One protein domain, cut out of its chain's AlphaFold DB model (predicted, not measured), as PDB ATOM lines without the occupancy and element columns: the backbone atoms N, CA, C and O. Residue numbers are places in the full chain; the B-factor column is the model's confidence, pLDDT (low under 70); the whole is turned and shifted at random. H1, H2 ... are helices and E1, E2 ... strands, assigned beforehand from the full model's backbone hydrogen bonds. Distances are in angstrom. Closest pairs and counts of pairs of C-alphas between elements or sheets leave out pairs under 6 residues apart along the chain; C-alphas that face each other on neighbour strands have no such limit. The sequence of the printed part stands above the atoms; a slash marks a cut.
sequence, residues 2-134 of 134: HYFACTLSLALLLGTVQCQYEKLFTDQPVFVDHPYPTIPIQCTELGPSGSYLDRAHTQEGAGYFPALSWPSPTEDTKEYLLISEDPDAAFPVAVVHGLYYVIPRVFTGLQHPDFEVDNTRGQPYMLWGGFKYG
ATOM      1  N   HIS A   2     -91.348  44.299 178.256       50.69
ATOM      2  CA  HIS A   2     -90.039  43.707 178.614       50.69
ATOM      3  C   HIS A   2     -89.712  42.347 177.968       50.69
ATOM      4  O   HIS A   2     -88.544  42.052 177.737       50.69
ATOM      5  N   TYR A   3     -90.719  41.539 177.626       49.75
ATOM      6  CA  TYR A   3     -90.500  40.213 177.034       49.75
ATOM      7  C   TYR A   3     -89.936  40.266 175.604       49.75
ATOM      8  O   TYR A   3     -89.116  39.431 175.247       49.75
ATOM      9  N   PHE A   4     -90.301  41.290 174.825       53.03
ATOM     10  CA  PHE A   4     -89.851  41.456 173.437       53.03
ATOM     11  C   PHE A   4     -88.369  41.840 173.316       53.03
ATOM     12  O   PHE A   4     -87.692  41.403 172.390       53.03
ATOM     13  N   ALA A   5     -87.852  42.633 174.260       54.78
ATOM     14  CA  ALA A   5     -86.439  43.006 174.281       54.78
ATOM     15  C   ALA A   5     -85.552  41.797 174.624       54.78
ATOM     16  O   ALA A   5     -84.546  41.566 173.965       54.78
ATOM     17  N   CYS A   6     -85.977  40.976 175.592       51.50
ATOM     18  CA  CYS A   6     -85.237  39.790 176.018       51.50
ATOM     19  C   CYS A   6     -85.160  38.721 174.911       51.50
ATOM     20  O   CYS A   6     -84.096  38.150 174.683       51.50
ATOM     21  N   THR A   7     -86.243  38.513 174.152       58.31
ATOM     22  CA  THR A   7     -86.244  37.590 173.003       58.31
ATOM     23  C   THR A   7     -85.365  38.073 171.852       58.31
ATOM     24  O   THR A   7     -84.717  37.253 171.208       58.31
ATOM     25  N   LEU A   8     -85.296  39.389 171.609       57.53
ATOM     26  CA  LEU A   8     -84.431  39.954 170.568       57.53
ATOM     27  C   LEU A   8     -82.948  39.830 170.950       57.53
ATOM     28  O   LEU A   8     -82.131  39.464 170.114       57.53
ATOM     29  N   SER A   9     -82.608  40.069 172.223       58.31
ATOM     30  CA  SER A   9     -81.251  39.891 172.754       58.31
ATOM     31  C   SER A   9     -80.796  38.430 172.719       58.31
ATOM     32  O   SER A   9     -79.655  38.164 172.355       58.31
ATOM     33  N   LEU A  10     -81.683  37.480 173.040       55.75
ATOM     34  CA  LEU A  10     -81.380  36.048 172.971       55.75
ATOM     35  C   LEU A  10     -81.197  35.575 171.519       55.75
ATOM     36  O   LEU A  10     -80.282  34.809 171.233       55.75
ATOM     37  N   ALA A  11     -82.026  36.072 170.596       60.28
ATOM     38  CA  ALA A  11     -81.904  35.784 169.168       60.28
ATOM     39  C   ALA A  11     -80.631  36.390 168.548       60.28
ATOM     40  O   ALA A  11     -80.026  35.763 167.686       60.28
ATOM     41  N   LEU A  12     -80.187  37.566 169.010       58.53
ATOM     42  CA  LEU A  12     -78.905  38.163 168.614       58.53
ATOM     43  C   LEU A  12     -77.704  37.380 169.164       58.53
ATOM     44  O   LEU A  12     -76.774  37.137 168.409       58.53
ATOM     45  N   LEU A  13     -77.756  36.917 170.419       56.16
ATOM     46  CA  LEU A  13     -76.737  36.034 171.010       56.16
ATOM     47  C   LEU A  13     -76.619  34.701 170.255       56.16
ATOM     48  O   LEU A  13     -75.513  34.248 169.979       56.16
ATOM     49  N   LEU A  14     -77.746  34.091 169.879       55.91
ATOM     50  CA  LEU A  14     -77.774  32.852 169.093       55.91
ATOM     51  C   LEU A  14     -77.377  33.075 167.624       55.91
ATOM     52  O   LEU A  14     -76.777  32.193 167.019       55.91
ATOM     53  N   GLY A  15     -77.675  34.246 167.053       49.91
ATOM     54  CA  GLY A  15     -77.323  34.602 165.676       49.91
ATOM     55  C   GLY A  15     -75.848  34.963 165.480       49.91
ATOM     56  O   GLY A  15     -75.315  34.750 164.395       49.91
ATOM     57  N   THR A  16     -75.172  35.468 166.520       51.38
ATOM     58  CA  THR A  16     -73.719  35.723 166.502       51.38
ATOM     59  C   THR A  16     -72.884  34.467 166.704       51.38
ATOM     60  O   THR A  16     -71.714  34.452 166.340       51.38
ATOM     61  N   VAL A  17     -73.476  33.395 167.235       49.84
ATOM     62  CA  VAL A  17     -72.854  32.070 167.248       49.84
ATOM     63  C   VAL A  17     -73.188  31.389 165.923       49.84
ATOM     64  O   VAL A  17     -73.833  30.345 165.860       49.84
ATOM     65  N   GLN A  18     -72.724  31.977 164.820       50.34
ATOM     66  CA  GLN A  18     -72.389  31.163 163.660       50.34
ATOM     67  C   GLN A  18     -71.163  30.343 164.066       50.34
ATOM     68  O   GLN A  18     -70.032  30.698 163.758       50.34
ATOM     69  N   CYS A  19     -71.399  29.267 164.824       48.66
ATOM     70  CA  CYS A  19     -70.428  28.213 165.067       48.66
ATOM     71  C   CYS A  19     -70.231  27.493 163.734       48.66
ATOM     72  O   CYS A  19     -70.777  26.418 163.484       48.66
ATOM     73  N   GLN A  20     -69.556  28.159 162.807       49.94
ATOM     74  CA  GLN A  20     -68.999  27.514 161.642       49.94
ATOM     75  C   GLN A  20     -67.911  26.616 162.219       49.94
ATOM     76  O   GLN A  20     -66.876  27.084 162.647       49.94
ATOM     77  N   TYR A  21     -68.226  25.338 162.400       54.28
ATOM     78  CA  TYR A  21     -67.234  24.317 162.698       54.28
ATOM     79  C   TYR A  21     -66.607  23.950 161.356       54.28
ATOM     80  O   TYR A  21     -66.987  22.930 160.772       54.28
ATOM     81  N   GLU A  22     -65.709  24.772 160.806       58.66
ATOM     82  CA  GLU A  22     -64.695  24.123 159.979       58.66
ATOM     83  C   GLU A  22     -63.874  23.271 160.929       58.66
ATOM     84  O   GLU A  22     -63.257  23.743 161.883       58.66
ATOM     85  N   LYS A  23     -64.057  21.975 160.737       72.00
ATOM     86  CA  LYS A  23     -63.478  20.949 161.568       72.00
ATOM     87  C   LYS A  23     -62.029  20.703 161.126       72.00
ATOM     88  O   LYS A  23     -61.644  21.154 160.047       72.00
ATOM     89  N   LEU A  24     -61.244  20.002 161.944       88.50
ATOM     90  CA  LEU A  24     -59.846  19.687 161.628       88.50
ATOM     91  C   LEU A  24     -59.748  19.015 160.253       88.50
ATOM     92  O   LEU A  24     -60.717  18.415 159.775       88.50
ATOM     93  N   PHE A  25     -58.570  19.027 159.630       89.81
ATOM     94  CA  PHE A  25     -58.361  18.307 158.370       89.81
ATOM     95  C   PHE A  25     -58.822  16.837 158.453       89.81
ATOM     96  O   PHE A  25     -59.372  16.280 157.501       89.81
ATOM     97  N   THR A  26     -58.678  16.228 159.631       90.75
ATOM     98  CA  THR A  26     -59.072  14.846 159.933       90.75
ATOM     99  C   THR A  26     -60.574  14.621 160.113       90.75
ATOM    100  O   THR A  26     -61.000  13.481 160.239       90.75
ATOM    101  N   ASP A  27     -61.405  15.660 160.118       89.12
ATOM    102  CA  ASP A  27     -62.863  15.528 160.227       89.12
ATOM    103  C   ASP A  27     -63.563  15.353 158.864       89.12
ATOM    104  O   ASP A  27     -64.793  15.259 158.781       89.12
ATOM    105  N   GLN A  28     -62.789  15.311 157.778       89.75
ATOM    106  CA  GLN A  28     -63.298  15.090 156.428       89.75
ATOM    107  C   GLN A  28     -63.807  13.648 156.234       89.75
ATOM    108  O   GLN A  28     -63.276  12.718 156.844       89.75
ATOM    109  N   PRO A  29     -64.774  13.409 155.321       91.75
ATOM    110  CA  PRO A  29     -65.363  12.081 155.105       91.75
ATOM    111  C   PRO A  29     -64.360  10.956 154.803       91.75
ATOM    112  O   PRO A  29     -64.634   9.798 155.093       91.75
ATOM    113  N   VAL A  30     -63.193  11.288 154.242       92.19
ATOM    114  CA  VAL A  30     -62.122  10.324 153.934       92.19
ATOM    115  C   VAL A  30     -61.502   9.684 155.187       92.19
ATOM    116  O   VAL A  30     -60.915   8.610 155.096       92.19
ATOM    117  N   PHE A  31     -61.663  10.302 156.359       91.88
ATOM    118  CA  PHE A  31     -61.126   9.819 157.633       91.88
ATOM    119  C   PHE A  31     -62.156   9.081 158.495       91.88
ATOM    120  O   PHE A  31     -61.824   8.643 159.592       91.88
ATOM    121  N   VAL A  32     -63.391   8.891 158.012       92.75
ATOM    122  CA  VAL A  32     -64.460   8.208 158.771       92.75
ATOM    123  C   VAL A  32     -64.044   6.797 159.202       92.75
ATOM    124  O   VAL A  32     -64.309   6.402 160.336       92.75
ATOM    125  N   ASP A  33     -63.333   6.075 158.335       95.00
ATOM    126  CA  ASP A  33     -62.824   4.726 158.620       95.00
ATOM    127  C   ASP A  33     -61.484   4.732 159.391       95.00
ATOM    128  O   ASP A  33     -60.963   3.679 159.765       95.00
ATOM    129  N   HIS A  34     -60.930   5.917 159.675       92.06
ATOM    130  CA  HIS A  34     -59.661   6.128 160.373       92.06
ATOM    131  C   HIS A  34     -59.797   7.119 161.550       92.06
ATOM    132  O   HIS A  34     -59.092   8.127 161.592       92.06
ATOM    133  N   PRO A  35     -60.661   6.840 162.549       89.62
ATOM    134  CA  PRO A  35     -60.944   7.770 163.648       89.62
ATOM    135  C   PRO A  35     -59.804   7.916 164.670       89.62
ATOM    136  O   PRO A  35     -59.879   8.762 165.560       89.62
ATOM    137  N   TYR A  36     -58.766   7.079 164.584       90.38
ATOM    138  CA  TYR A  36     -57.621   7.091 165.491       90.38
ATOM    139  C   TYR A  36     -56.309   7.226 164.709       90.38
ATOM    140  O   TYR A  36     -56.205   6.673 163.610       90.38
ATOM    141  N   PRO A  37     -55.285   7.892 165.279       90.56
ATOM    142  CA  PRO A  37     -53.975   7.999 164.647       90.56
ATOM    143  C   PRO A  37     -53.381   6.623 164.329       90.56
ATOM    144  O   PRO A  37     -53.229   5.777 165.211       90.56
ATOM    145  N   THR A  38     -53.018   6.407 163.067       91.88
ATOM    146  CA  THR A  38     -52.378   5.165 162.598       91.88
ATOM    147  C   THR A  38     -50.852   5.258 162.586       91.88
ATOM    148  O   THR A  38     -50.174   4.237 162.674       91.88
ATOM    149  N   ILE A  39     -50.311   6.477 162.516       92.69
ATOM    150  CA  ILE A  39     -48.878   6.770 162.582       92.69
ATOM    151  C   ILE A  39     -48.619   7.504 163.905       92.69
ATOM    152  O   ILE A  39     -49.025   8.659 164.041       92.69
ATOM    153  N   PRO A  40     -47.978   6.867 164.901       93.56
ATOM    154  CA  PRO A  40     -47.649   7.545 166.145       93.56
ATOM    155  C   PRO A  40     -46.501   8.529 165.906       93.56
ATOM    156  O   PRO A  40     -45.407   8.130 165.509       93.56
ATOM    157  N   ILE A  41     -46.753   9.809 166.173       94.94
ATOM    158  CA  ILE A  41     -45.745  10.872 166.115       94.94
ATOM    159  C   ILE A  41     -45.269  11.165 167.538       94.94
ATOM    160  O   ILE A  41     -46.072  11.273 168.466       94.94
ATOM    161  N   GLN A  42     -43.958  11.284 167.713       96.19
ATOM    162  CA  GLN A  42     -43.318  11.573 168.991       96.19
ATOM    163  C   GLN A  42     -42.428  12.806 168.885       96.19
ATOM    164  O   GLN A  42     -41.719  12.982 167.893       96.19
ATOM    165  N   CYS A  43     -42.415  13.609 169.949       96.44
ATOM    166  CA  CYS A  43     -41.471  14.700 170.147       96.44
ATOM    167  C   CYS A  43     -40.703  14.453 171.448       96.44
ATOM    168  O   CYS A  43     -41.226  14.653 172.542       96.44
ATOM    169  N   THR A  44     -39.461  13.978 171.357       90.50
ATOM    170  CA  THR A  44     -38.647  13.697 172.556       90.50
ATOM    171  C   THR A  44     -38.212  14.962 173.287       90.50
ATOM    172  O   THR A  44     -37.915  14.905 174.474       90.50
ATOM    173  N   GLU A  45     -38.152  16.082 172.570       94.38
ATOM    174  CA  GLU A  45     -37.739  17.385 173.085       94.38
ATOM    175  C   GLU A  45     -38.779  17.993 174.033       94.38
ATOM    176  O   GLU A  45     -38.432  18.403 175.137       94.38
ATOM    177  N   LEU A  46     -40.054  18.002 173.630       95.25
ATOM    178  CA  LEU A  46     -41.144  18.609 174.401       95.25
ATOM    179  C   LEU A  46     -41.919  17.602 175.256       95.25
ATOM    180  O   LEU A  46     -42.516  17.977 176.262       95.25
ATOM    181  N   GLY A  47     -41.903  16.324 174.873       94.62
ATOM    182  CA  GLY A  47     -42.612  15.252 175.560       94.62
ATOM    183  C   GLY A  47     -43.843  14.733 174.800       94.62
ATOM    184  O   GLY A  47     -44.033  15.010 173.614       94.62
ATOM    185  N   PRO A  48     -44.676  13.907 175.460       94.06
ATOM    186  CA  PRO A  48     -45.849  13.294 174.837       94.06
ATOM    187  C   PRO A  48     -46.948  14.320 174.516       94.06
ATOM    188  O   PRO A  48     -46.916  15.459 174.979       94.06
ATOM    189  N   SER A  49     -47.965  13.895 173.760       91.25
ATOM    190  CA  SER A  49     -49.154  14.707 173.470       91.25
ATOM    191  C   SER A  49     -49.756  15.324 174.739       91.25
ATOM    192  O   SER A  49     -49.923  14.641 175.749       91.25
ATOM    193  N   GLY A  50     -50.081  16.618 174.673       92.00
ATOM    194  CA  GLY A  50     -50.550  17.409 175.817       92.00
ATOM    195  C   GLY A  50     -49.439  18.095 176.625       92.00
ATOM    196  O   GLY A  50     -49.746  18.794 177.587       92.00
ATOM    197  N   SER A  51     -48.166  17.919 176.252       95.06
ATOM    198  CA  SER A  51     -47.055  18.683 176.838       95.06
ATOM    199  C   SER A  51     -47.081  20.149 176.397       95.06
ATOM    200  O   SER A  51     -47.598  20.484 175.332       95.06
ATOM    201  N   TYR A  52     -46.505  21.027 177.219       94.56
ATOM    202  CA  TYR A  52     -46.406  22.453 176.915       94.56
ATOM    203  C   TYR A  52     -45.299  22.733 175.896       94.56
ATOM    204  O   TYR A  52     -44.208  22.171 175.994       94.56
ATOM    205  N   LEU A  53     -45.556  23.660 174.970       94.56
ATOM    206  CA  LEU A  53     -44.501  24.276 174.170       94.56
ATOM    207  C   LEU A  53     -43.661  25.177 175.077       94.56
ATOM    208  O   LEU A  53     -44.199  26.033 175.784       94.56
ATOM    209  N   ASP A  54     -42.343  24.987 175.067       94.94
ATOM    210  CA  ASP A  54     -41.448  25.931 175.722       94.94
ATOM    211  C   ASP A  54     -41.385  27.252 174.939       94.94
ATOM    212  O   ASP A  54     -41.836  27.357 173.798       94.94
ATOM    213  N   ARG A  55     -40.774  28.278 175.537       96.56
ATOM    214  CA  ARG A  55     -40.663  29.592 174.898       96.56
ATOM    215  C   ARG A  55     -39.937  29.552 173.547       96.56
ATOM    216  O   ARG A  55     -40.240  30.376 172.693       96.56
ATOM    217  N   ALA A  56     -38.972  28.655 173.341       96.19
ATOM    218  CA  ALA A  56     -38.215  28.599 172.091       96.19
ATOM    219  C   ALA A  56     -39.094  28.163 170.906       96.19
ATOM    220  O   ALA A  56     -38.854  28.614 169.787       96.19
ATOM    221  N   HIS A  57     -40.136  27.372 171.173       95.69
ATOM    222  CA  HIS A  57     -41.091  26.844 170.195       95.69
ATOM    223  C   HIS A  57     -42.370  27.683 170.056       95.69
ATOM    224  O   HIS A  57     -43.297  27.286 169.352       95.69
ATOM    225  N   THR A  58     -42.450  28.844 170.712       94.62
ATOM    226  CA  THR A  58     -43.565  29.785 170.542       94.62
ATOM    227  C   THR A  58     -43.136  31.047 169.799       94.62
ATOM    228  O   THR A  58     -41.949  31.326 169.615       94.62
ATOM    229  N   GLN A  59     -44.125  31.861 169.419       91.62
ATOM    230  CA  GLN A  59     -43.909  33.188 168.836       91.62
ATOM    231  C   GLN A  59     -43.136  34.145 169.771       91.62
ATOM    232  O   GLN A  59     -42.542  35.113 169.306       91.62
ATOM    233  N   GLU A  60     -43.128  33.899 171.087       94.19
ATOM    234  CA  GLU A  60     -42.416  34.738 172.067       94.19
ATOM    235  C   GLU A  60     -40.904  34.455 172.146       94.19
ATOM    236  O   GLU A  60     -40.165  35.173 172.844       94.19
ATOM    237  N   GLY A  61     -40.447  33.380 171.502       94.94
ATOM    238  CA  GLY A  61     -39.042  33.013 171.381       94.94
ATOM    239  C   GLY A  61     -38.597  32.938 169.928       94.94
ATOM    240  O   GLY A  61     -38.874  33.835 169.139       94.94
ATOM    241  N   ALA A  62     -37.831  31.897 169.600       94.56
ATOM    242  CA  ALA A  62     -37.235  31.745 168.276       94.56
ATOM    243  C   ALA A  62     -38.208  31.163 167.235       94.56
ATOM    244  O   ALA A  62     -37.926  31.249 166.043       94.56
ATOM    245  N   GLY A  63     -39.335  30.587 167.671       93.50
ATOM    246  CA  GLY A  63     -40.291  29.916 166.793       93.50
ATOM    247  C   GLY A  63     -39.726  28.636 166.175       93.50
ATOM    248  O   GLY A  63     -39.976  28.363 165.002       93.50
ATOM    249  N   TYR A  64     -38.924  27.877 166.927       94.88
ATOM    250  CA  TYR A  64     -38.366  26.621 166.436       94.88
ATOM    251  C   TYR A  64     -39.453  25.589 166.171       94.88
ATOM    252  O   TYR A  64     -40.443  25.488 166.897       94.88
ATOM    253  N   PHE A  65     -39.248  24.814 165.108       95.06
ATOM    254  CA  PHE A  65     -40.124  23.701 164.791       95.06
ATOM    255  C   PHE A  65     -39.699  22.502 165.648       95.06
ATOM    256  O   PHE A  65     -38.525  22.125 165.587       95.06
ATOM    257  N   PRO A  66     -40.611  21.904 166.431       95.56
ATOM    258  CA  PRO A  66     -40.256  20.834 167.350       95.56
ATOM    259  C   PRO A  66     -39.747  19.605 166.601       95.56
ATOM    260  O   PRO A  66     -40.277  19.244 165.546       95.56
ATOM    261  N   ALA A  67     -38.745  18.924 167.155       96.06
ATOM    262  CA  ALA A  67     -38.249  17.691 166.558       96.06
ATOM    263  C   ALA A  67     -39.326  16.593 166.604       96.06
ATOM    264  O   ALA A  67     -39.763  16.181 167.683       96.06
ATOM    265  N   LEU A  68     -39.738  16.103 165.435       97.19
ATOM    266  CA  LEU A  68     -40.732  15.042 165.286       97.19
ATOM    267  C   LEU A  68     -40.064  13.741 164.850       97.19
ATOM    268  O   LEU A  68     -39.094  13.741 164.096       97.19
ATOM    269  N   SER A  69     -40.619  12.617 165.283       97.25
ATOM    270  CA  SER A  69     -40.195  11.279 164.870       97.25
ATOM    271  C   SER A  69     -41.388  10.337 164.774       97.25
ATOM    272  O   SER A  69     -42.376  10.499 165.492       97.25
ATOM    273  N   TRP A  70     -41.312   9.367 163.869       97.06
ATOM    274  CA  TRP A  70     -42.347   8.354 163.662       97.06
ATOM    275  C   TRP A  70     -41.728   7.035 163.168       97.06
ATOM    276  O   TRP A  70     -40.578   7.019 162.721       97.06
ATOM    277  N   PRO A  71     -42.450   5.901 163.255       96.25
ATOM    278  CA  PRO A  71     -41.938   4.603 162.818       96.25
ATOM    279  C   PRO A  71     -41.612   4.541 161.323       96.25
ATOM    280  O   PRO A  71     -42.120   5.321 160.520       96.25
ATOM    281  N   SER A  72     -40.806   3.553 160.930       94.94
ATOM    282  CA  SER A  72     -40.534   3.294 159.515       94.94
ATOM    283  C   SER A  72     -41.827   3.026 158.726       94.94
ATOM    284  O   SER A  72     -42.708   2.318 159.224       94.94
ATOM    285  N   PRO A  73     -41.943   3.549 157.492       94.50
ATOM    286  CA  PRO A  73     -43.128   3.348 156.666       94.50
ATOM    287  C   PRO A  73     -43.323   1.894 156.246       94.50
ATOM    288  O   PRO A  73     -42.370   1.123 156.120       94.50
ATOM    289  N   THR A  74     -44.559   1.586 155.861       93.38
ATOM    290  CA  THR A  74     -44.876   0.394 155.066       93.38
ATOM    291  C   THR A  74     -44.328   0.515 153.631       93.38
ATOM    292  O   THR A  74     -43.901   1.587 153.185       93.38
ATOM    293  N   GLU A  75     -44.327  -0.582 152.869       93.69
ATOM    294  CA  GLU A  75     -43.908  -0.569 151.455       93.69
ATOM    295  C   GLU A  75     -44.845   0.274 150.564       93.69
ATOM    296  O   GLU A  75     -44.422   0.847 149.551       93.69
ATOM    297  N   ASP A  76     -46.103   0.423 150.982       95.00
ATOM    298  CA  ASP A  76     -47.125   1.155 150.241       95.00
ATOM    299  C   ASP A  76     -47.002   2.676 150.395       95.00
ATOM    300  O   ASP A  76     -47.368   3.418 149.481       95.00
ATOM    301  N   THR A  77     -46.410   3.160 151.493       95.44
ATOM    302  CA  THR A  77     -46.196   4.593 151.735       95.44
ATOM    303  C   THR A  77     -45.261   5.195 150.683       95.44
ATOM    304  O   THR A  77     -44.125   4.741 150.516       95.44
ATOM    305  N   LYS A  78     -45.717   6.246 149.989       96.81
ATOM    306  CA  LYS A  78     -44.945   6.940 148.940       96.81
ATOM    307  C   LYS A  78     -44.293   8.227 149.432       96.81
ATOM    308  O   LYS A  78     -43.120   8.462 149.152       96.81
ATOM    309  N   GLU A  79     -45.030   9.000 150.208       97.25
ATOM    310  CA  GLU A  79     -44.626  10.282 150.775       97.25
ATOM    311  C   GLU A  79     -45.530  10.613 151.965       97.25
ATOM    312  O   GLU A  79     -46.541   9.936 152.182       97.25
ATOM    313  N   TYR A  80     -45.158  11.637 152.731       97.38
ATOM    314  CA  TYR A  80     -45.949  12.151 153.841       97.38
ATOM    315  C   TYR A  80     -46.410  13.589 153.586       97.38
ATOM    316  O   TYR A  80     -45.773  14.364 152.866       97.38
ATOM    317  N   LEU A  81     -47.521  13.922 154.238       96.44
ATOM    318  CA  LEU A  81     -48.061  15.263 154.410       96.44
ATOM    319  C   LEU A  81     -48.067  15.546 155.916       96.44
ATOM    320  O   LEU A  81     -48.603  14.748 156.683       96.44
ATOM    321  N   LEU A  82     -47.464  16.657 156.330       97.06
ATOM    322  CA  LEU A  82     -47.490  17.138 157.709       97.06
ATOM    323  C   LEU A  82     -48.316  18.420 157.763       97.06
ATOM    324  O   LEU A  82     -48.024  19.369 157.039       97.06
ATOM    325  N   ILE A  83     -49.323  18.444 158.630       96.06
ATOM    326  CA  ILE A  83     -50.177  19.609 158.868       96.06
ATOM    327  C   ILE A  83     -50.131  19.917 160.366       96.06
ATOM    328  O   ILE A  83     -50.269  19.012 161.187       96.06
ATOM    329  N   SER A  84     -49.906  21.182 160.707       94.88
ATOM    330  CA  SER A  84     -49.990  21.710 162.067       94.88
ATOM    331  C   SER A  84     -51.161  22.683 162.128       94.88
ATOM    332  O   SER A  84     -51.145  23.693 161.423       94.88
ATOM    333  N   GLU A  85     -52.178  22.367 162.927       94.62
ATOM    334  CA  GLU A  85     -53.428  23.129 163.030       94.62
ATOM    335  C   GLU A  85     -53.718  23.494 164.491       94.62
ATOM    336  O   GLU A  85     -53.429  22.709 165.395       94.62
ATOM    337  N   ASP A  86     -54.317  24.663 164.712       92.75
ATOM    338  CA  ASP A  86     -54.821  25.128 166.005       92.75
ATOM    339  C   ASP A  86     -56.351  25.308 165.939       92.75
ATOM    340  O   ASP A  86     -56.833  26.289 165.356       92.75
ATOM    341  N   PRO A  87     -57.135  24.364 166.496       91.19
ATOM    342  CA  PRO A  87     -58.588  24.486 166.587       91.19
ATOM    343  C   PRO A  87     -59.055  25.416 167.717       91.19
ATOM    344  O   PRO A  87     -60.238  25.750 167.763       91.19
ATOM    345  N   ASP A  88     -58.162  25.822 168.624       90.56
ATOM    346  CA  ASP A  88     -58.471  26.665 169.784       90.56
ATOM    347  C   ASP A  88     -58.256  28.163 169.491       90.56
ATOM    348  O   ASP A  88     -58.540  29.026 170.332       90.56
ATOM    349  N   ALA A  89     -57.780  28.496 168.287       88.06
ATOM    350  CA  ALA A  89     -57.616  29.865 167.833       88.06
ATOM    351  C   ALA A  89     -58.953  30.632 167.842       88.06
ATOM    352  O   ALA A  89     -60.027  30.085 167.600       88.06
ATOM    353  N   ALA A  90     -58.897  31.950 168.063       87.38
ATOM    354  CA  ALA A  90     -60.078  32.820 168.140       87.38
ATOM    355  C   ALA A  90     -60.713  33.132 166.762       87.38
ATOM    356  O   ALA A  90     -61.115  34.267 166.491       87.38
ATOM    357  N   PHE A  91     -60.786  32.137 165.883       83.56
ATOM    358  CA  PHE A  91     -61.336  32.210 164.535       83.56
ATOM    359  C   PHE A  91     -62.413  31.132 164.344       83.56
ATOM    360  O   PHE A  91     -62.405  30.117 165.032       83.56
ATOM    361  N   PRO A  92     -63.353  31.322 163.402       79.81
ATOM    362  CA  PRO A  92     -64.370  30.316 163.090       79.81
ATOM    363  C   PRO A  92     -63.814  29.102 162.324       79.81
ATOM    364  O   PRO A  92     -64.574  28.237 161.914       79.81
ATOM    365  N   VAL A  93     -62.512  29.048 162.060       84.62
ATOM    366  CA  VAL A  93     -61.858  27.959 161.331       84.62
ATOM    367  C   VAL A  93     -60.564  27.612 162.058       84.62
ATOM    368  O   VAL A  93     -59.937  28.507 162.634       84.62
ATOM    369  N   ALA A  94     -60.166  26.337 162.030       89.81
ATOM    370  CA  ALA A  94     -58.873  25.928 162.565       89.81
ATOM    371  C   ALA A  94     -57.746  26.670 161.830       89.81
ATOM    372  O   ALA A  94     -57.740  26.768 160.599       89.81
ATOM    373  N   VAL A  95     -56.795  27.221 162.580       91.62
ATOM    374  CA  VAL A  95     -55.668  27.955 161.999       91.62
ATOM    375  C   VAL A  95     -54.583  26.967 161.607       91.62
ATOM    376  O   VAL A  95     -53.992  26.313 162.459       91.62
ATOM    377  N   VAL A  96     -54.279  26.883 160.313       93.38
ATOM    378  CA  VAL A  96     -53.148  26.090 159.821       93.38
ATOM    379  C   VAL A  96     -51.852  26.874 160.052       93.38
ATOM    380  O   VAL A  96     -51.587  27.870 159.380       93.38
ATOM    381  N   HIS A  97     -51.036  26.423 161.001       93.06
ATOM    382  CA  HIS A  97     -49.713  26.983 161.294       93.06
ATOM    383  C   HIS A  97     -48.644  26.539 160.293       93.06
ATOM    384  O   HIS A  97     -47.658  27.246 160.086       93.06
ATOM    385  N   GLY A  98     -48.823  25.373 159.672       94.38
ATOM    386  CA  GLY A  98     -47.913  24.879 158.649       94.38
ATOM    387  C   GLY A  98     -48.480  23.679 157.908       94.38
ATOM    388  O   GLY A  98     -49.118  22.815 158.506       94.38
ATOM    389  N   LEU A  99     -48.216  23.627 156.607       96.88
ATOM    390  CA  LEU A  99     -48.546  22.513 155.730       96.88
ATOM    391  C   LEU A  99     -47.299  22.197 154.913       96.88
ATOM    392  O   LEU A  99     -46.759  23.057 154.214       96.88
ATOM    393  N   TYR A 100     -46.829  20.960 155.039       97.88
ATOM    394  CA  TYR A 100     -45.588  20.487 154.447       97.88
ATOM    395  C   TYR A 100     -45.839  19.208 153.658       97.88
ATOM    396  O   TYR A 100     -46.287  18.204 154.209       97.88
ATOM    397  N   TYR A 101     -45.559  19.244 152.361       97.56
ATOM    398  CA  TYR A 101     -45.943  18.210 151.403       97.56
ATOM    399  C   TYR A 101     -44.745  17.721 150.583       97.56
ATOM    400  O   TYR A 101     -43.700  18.373 150.512       97.56
ATOM    401  N   VAL A 102     -44.906  16.556 149.947       96.88
ATOM    402  CA  VAL A 102     -43.825  15.816 149.266       96.88
ATOM    403  C   VAL A 102     -42.692  15.444 150.231       96.88
ATOM    404  O   VAL A 102     -41.528  15.418 149.844       96.88
ATOM    405  N   ILE A 103     -43.004  15.169 151.506       97.88
ATOM    406  CA  ILE A 103     -42.004  14.671 152.460       97.88
ATOM    407  C   ILE A 103     -41.635  13.247 152.026       97.88
ATOM    408  O   ILE A 103     -42.497  12.363 152.055       97.88
ATOM    409  N   PRO A 104     -40.384  12.979 151.612       96.56
ATOM    410  CA  PRO A 104     -40.027  11.671 151.078       96.56
ATOM    411  C   PRO A 104     -40.256  10.548 152.098       96.56
ATOM    412  O   PRO A 104     -39.930  10.697 153.274       96.56
ATOM    413  N   ARG A 105     -40.719   9.371 151.649       96.06
ATOM    414  CA  ARG A 105     -40.953   8.219 152.549       96.06
ATOM    415  C   ARG A 105     -39.738   7.820 153.394       96.06
ATOM    416  O   ARG A 105     -39.897   7.172 154.418       96.06
ATOM    417  N   VAL A 106     -38.524   8.152 152.948       95.12
ATOM    418  CA  VAL A 106     -37.282   7.806 153.655       95.12
ATOM    419  C   VAL A 106     -37.140   8.521 155.000       95.12
ATOM    420  O   VAL A 106     -36.351   8.074 155.828       95.12
ATOM    421  N   PHE A 107     -37.902   9.591 155.235       96.75
ATOM    422  CA  PHE A 107     -37.920  10.277 156.517       96.75
ATOM    423  C   PHE A 107     -38.726   9.490 157.556       96.75
ATOM    424  O   PHE A 107     -39.844   9.033 157.310       96.75
ATOM    425  N   THR A 108     -38.139   9.369 158.743       96.69
ATOM    426  CA  THR A 108     -38.761   8.827 159.964       96.69
ATOM    427  C   THR A 108     -38.774   9.872 161.081       96.69
ATOM    428  O   THR A 108     -38.790   9.551 162.268       96.69
ATOM    429  N   GLY A 109     -38.679  11.141 160.696       96.75
ATOM    430  CA  GLY A 109     -38.589  12.284 161.586       96.75
ATOM    431  C   GLY A 109     -38.089  13.523 160.859       96.75
ATOM    432  O   GLY A 109     -37.548  13.416 159.760       96.75
ATOM    433  N   LEU A 110     -38.298  14.680 161.478       97.31
ATOM    434  CA  LEU A 110     -37.910  16.000 160.987       97.31
ATOM    435  C   LEU A 110     -37.427  16.854 162.157       97.31
ATOM    436  O   LEU A 110     -37.920  16.720 163.279       97.31
ATOM    437  N   GLN A 111     -36.480  17.742 161.892       96.38
ATOM    438  CA  GLN A 111     -35.911  18.677 162.857       96.38
ATOM    439  C   GLN A 111     -36.035  20.110 162.349       96.38
ATOM    440  O   GLN A 111     -36.227  20.335 161.160       96.38
ATOM    441  N   HIS A 112     -35.868  21.090 163.239       95.81
ATOM    442  CA  HIS A 112     -35.980  22.504 162.885       95.81
ATOM    443  C   HIS A 112     -35.237  22.917 161.592       95.81
ATOM    444  O   HIS A 112     -35.880  23.554 160.755       95.81
ATOM    445  N   PRO A 113     -33.966  22.519 161.352       96.56
ATOM    446  CA  PRO A 113     -33.256  22.900 160.128       96.56
ATOM    447  C   PRO A 113     -33.927  22.402 158.843       96.56
ATOM    448  O   PRO A 113     -33.786  23.030 157.799       96.56
ATOM    449  N   ASP A 114     -34.689  21.305 158.901       97.00
ATOM    450  CA  ASP A 114     -35.399  20.770 157.737       97.00
ATOM    451  C   ASP A 114     -36.502  21.719 157.243       97.00
ATOM    452  O   ASP A 114     -36.867  21.654 156.070       97.00
ATOM    453  N   PHE A 115     -37.006  22.599 158.117       96.25
ATOM    454  CA  PHE A 115     -38.077  23.563 157.848       96.25
ATOM    455  C   PHE A 115     -37.577  24.949 157.431       96.25
ATOM    456  O   PHE A 115     -38.383  25.849 157.190       96.25
ATOM    457  N   GLU A 116     -36.264  25.152 157.338       95.44
ATOM    458  CA  GLU A 116     -35.705  26.405 156.843       95.44
ATOM    459  C   GLU A 116     -35.898  26.525 155.324       95.44
ATOM    460  O   GLU A 116     -35.763  25.550 154.581       95.44
ATOM    461  N   VAL A 117     -36.192  27.735 154.842       94.69
ATOM    462  CA  VAL A 117     -36.411  27.986 153.410       94.69
ATOM    463  C   VAL A 117     -35.103  27.839 152.633       94.69
ATOM    464  O   VAL A 117     -34.118  28.536 152.895       94.69
ATOM    465  N   ASP A 118     -35.112  26.977 151.616       94.56
ATOM    466  CA  ASP A 118     -33.982  26.777 150.717       94.56
ATOM    467  C   ASP A 118     -34.096  27.697 149.492       94.56
ATOM    468  O   ASP A 118     -34.679  27.360 148.457       94.56
ATOM    469  N   ASN A 119     -33.472  28.871 149.596       89.94
ATOM    470  CA  ASN A 119     -33.387  29.838 148.499       89.94
ATOM    471  C   ASN A 119     -32.360  29.453 147.414       89.94
ATOM    472  O   ASN A 119     -32.253  30.138 146.397       89.94
ATOM    473  N   THR A 120     -31.580  28.385 147.607       89.94
ATOM    474  CA  THR A 120     -30.461  28.020 146.722       89.94
ATOM    475  C   THR A 120     -30.893  27.134 145.557       89.94
ATOM    476  O   THR A 120     -30.331  27.227 144.466       89.94
ATOM    477  N   ARG A 121     -31.928  26.305 145.745       83.06
ATOM    478  CA  ARG A 121     -32.397  25.332 144.738       83.06
ATOM    479  C   ARG A 121     -33.255  25.928 143.622       83.06
ATOM    480  O   ARG A 121     -33.651  25.200 142.713       83.06
ATOM    481  N   GLY A 122     -33.570  27.224 143.683       83.06
ATOM    482  CA  GLY A 122     -34.347  27.924 142.653       83.06
ATOM    483  C   GLY A 122     -35.780  27.408 142.470       83.06
ATOM    484  O   GLY A 122     -36.403  27.698 141.450       83.06
ATOM    485  N   GLN A 123     -36.304  26.632 143.426       88.31
ATOM    486  CA  GLN A 123     -37.679  26.142 143.414       88.31
ATOM    487  C   GLN A 123     -38.521  26.892 144.449       88.31
ATOM    488  O   GLN A 123     -38.072  27.048 145.585       88.31
ATOM    489  N   PRO A 124     -39.740  27.332 144.093       91.38
ATOM    490  CA  PRO A 124     -40.612  27.997 145.044       91.38
ATOM    491  C   PRO A 124     -41.024  27.024 146.150       91.38
ATOM    492  O   PRO A 124     -41.246  25.833 145.904       91.38
ATOM    493  N   TYR A 125     -41.136  27.575 147.355       94.50
ATOM    494  CA  TYR A 125     -41.578  26.885 148.562       94.50
ATOM    495  C   TYR A 125     -40.717  25.701 149.021       94.50
ATOM    496  O   TYR A 125     -41.186  24.856 149.777       94.50
ATOM    497  N   MET A 126     -39.476  25.605 148.549       96.81
ATOM    498  CA  MET A 126     -38.568  24.524 148.917       96.81
ATOM    499  C   MET A 126     -37.984  24.746 150.312       96.81
ATOM    500  O   MET A 126     -37.590  25.862 150.656       96.81
ATOM    501  N   LEU A 127     -37.887  23.668 151.082       97.06
ATOM    502  CA  LEU A 127     -37.239  23.637 152.386       97.06
ATOM    503  C   LEU A 127     -35.948  22.813 152.335       97.06
ATOM    504  O   LEU A 127     -35.781  21.949 151.467       97.06
ATOM    505  N   TRP A 128     -35.037  23.057 153.276       96.38
ATOM    506  CA  TRP A 128     -33.746  22.361 153.355       96.38
ATOM    507  C   TRP A 128     -33.879  20.843 153.493       96.38
ATOM    508  O   TRP A 128     -33.075  20.110 152.907       96.38
ATOM    509  N   GLY A 129     -34.939  20.367 154.151       94.81
ATOM    510  CA  GLY A 129     -35.272  18.944 154.248       94.81
ATOM    511  C   GLY A 129     -35.659  18.288 152.913       94.81
ATOM    512  O   GLY A 129     -35.867  17.079 152.850       94.81
ATOM    513  N   GLY A 130     -35.740  19.050 151.816       95.38
ATOM    514  CA  GLY A 130     -36.030  18.530 150.477       95.38
ATOM    515  C   GLY A 130     -37.515  18.296 150.196       95.38
ATOM    516  O   GLY A 130     -37.844  17.575 149.255       95.38
ATOM    517  N   PHE A 131     -38.394  18.907 150.988       96.69
ATOM    518  CA  PHE A 131     -39.846  18.936 150.808       96.69
ATOM    519  C   PHE A 131     -40.337  20.383 150.705       96.69
ATOM    520  O   PHE A 131     -39.536  21.321 150.720       96.69
ATOM    521  N   LYS A 132     -41.646  20.578 150.532       97.00
ATOM    522  CA  LYS A 132     -42.225  21.902 150.275       97.00
ATOM    523  C   LYS A 132     -43.178  22.342 151.374       97.00
ATOM    524  O   LYS A 132     -43.798  21.492 152.003       97.00
ATOM    525  N   TYR A 133     -43.315  23.653 151.561       96.38
ATOM    526  CA  TYR A 133     -44.372  24.267 152.377       96.38
ATOM    527  C   TYR A 133     -45.430  24.943 151.491       96.38
ATOM    528  O   TYR A 133     -45.155  25.214 150.319       96.38
ATOM    529  N   GLY A 134     -46.644  25.205 151.980       91.06
ATOM    530  CA  GLY A 134     -47.641  25.951 151.194       91.06
ATOM    531  C   GLY A 134     -49.034  25.994 151.776       91.06
ATOM    532  O   GLY A 134     -49.415  25.000 152.415       91.06
TER     533      GLY A 134
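Overview. This is residues 2 to 134 of the 134 residues of an uncharacterized protein of Aspergillus ibericus CBS 121593 (UniProt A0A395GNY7). There is little regular structure: an antiparallel hairpin, E1 and E2, sits among long loops that also hold the short helix H2, while helix H1 sticks out as an arm that makes the length. The printed part has 133 residues, in the order H1, E1, E2, H2; the class is mixed, with 37 residues in named elements. It is loose, with a radius of gyration of the C-alphas of 20.0 A, and spans 68 by 38 by 34 A.

Arrangement. Look first at E1, residues 79 to 86, and E2, residues 95 to 104, a hairpin at 170 degrees; N 82 and O 100 are 2.9 A apart, within hydrogen-bond range. Residues 100 to 101 of E2 pair antiparallel with 132 to 133. H2, residues 112 to 115, is apart from E1. H1, residues 2 to 16, stands free; 10 of its 11 O i to N i+4 pairs are within range, and H2 is too short for any.

Along the chain. Find C-alpha 79 at (-44.626, 10.282, 150.775), where E1 begins its 23.6 A; E2 covers 25.1 A. H1 runs 21.8 A from C-alpha 2 at (-90.039, 43.707, 178.614).

Size, cuts and confidence. The C-alphas of His 2 and Glu 75, the two farthest apart, are 69.5 A apart. The printed part has no cut; the link from H1 to E1 is long, 62 residues. Residues 2 to 22 have pLDDT under 70.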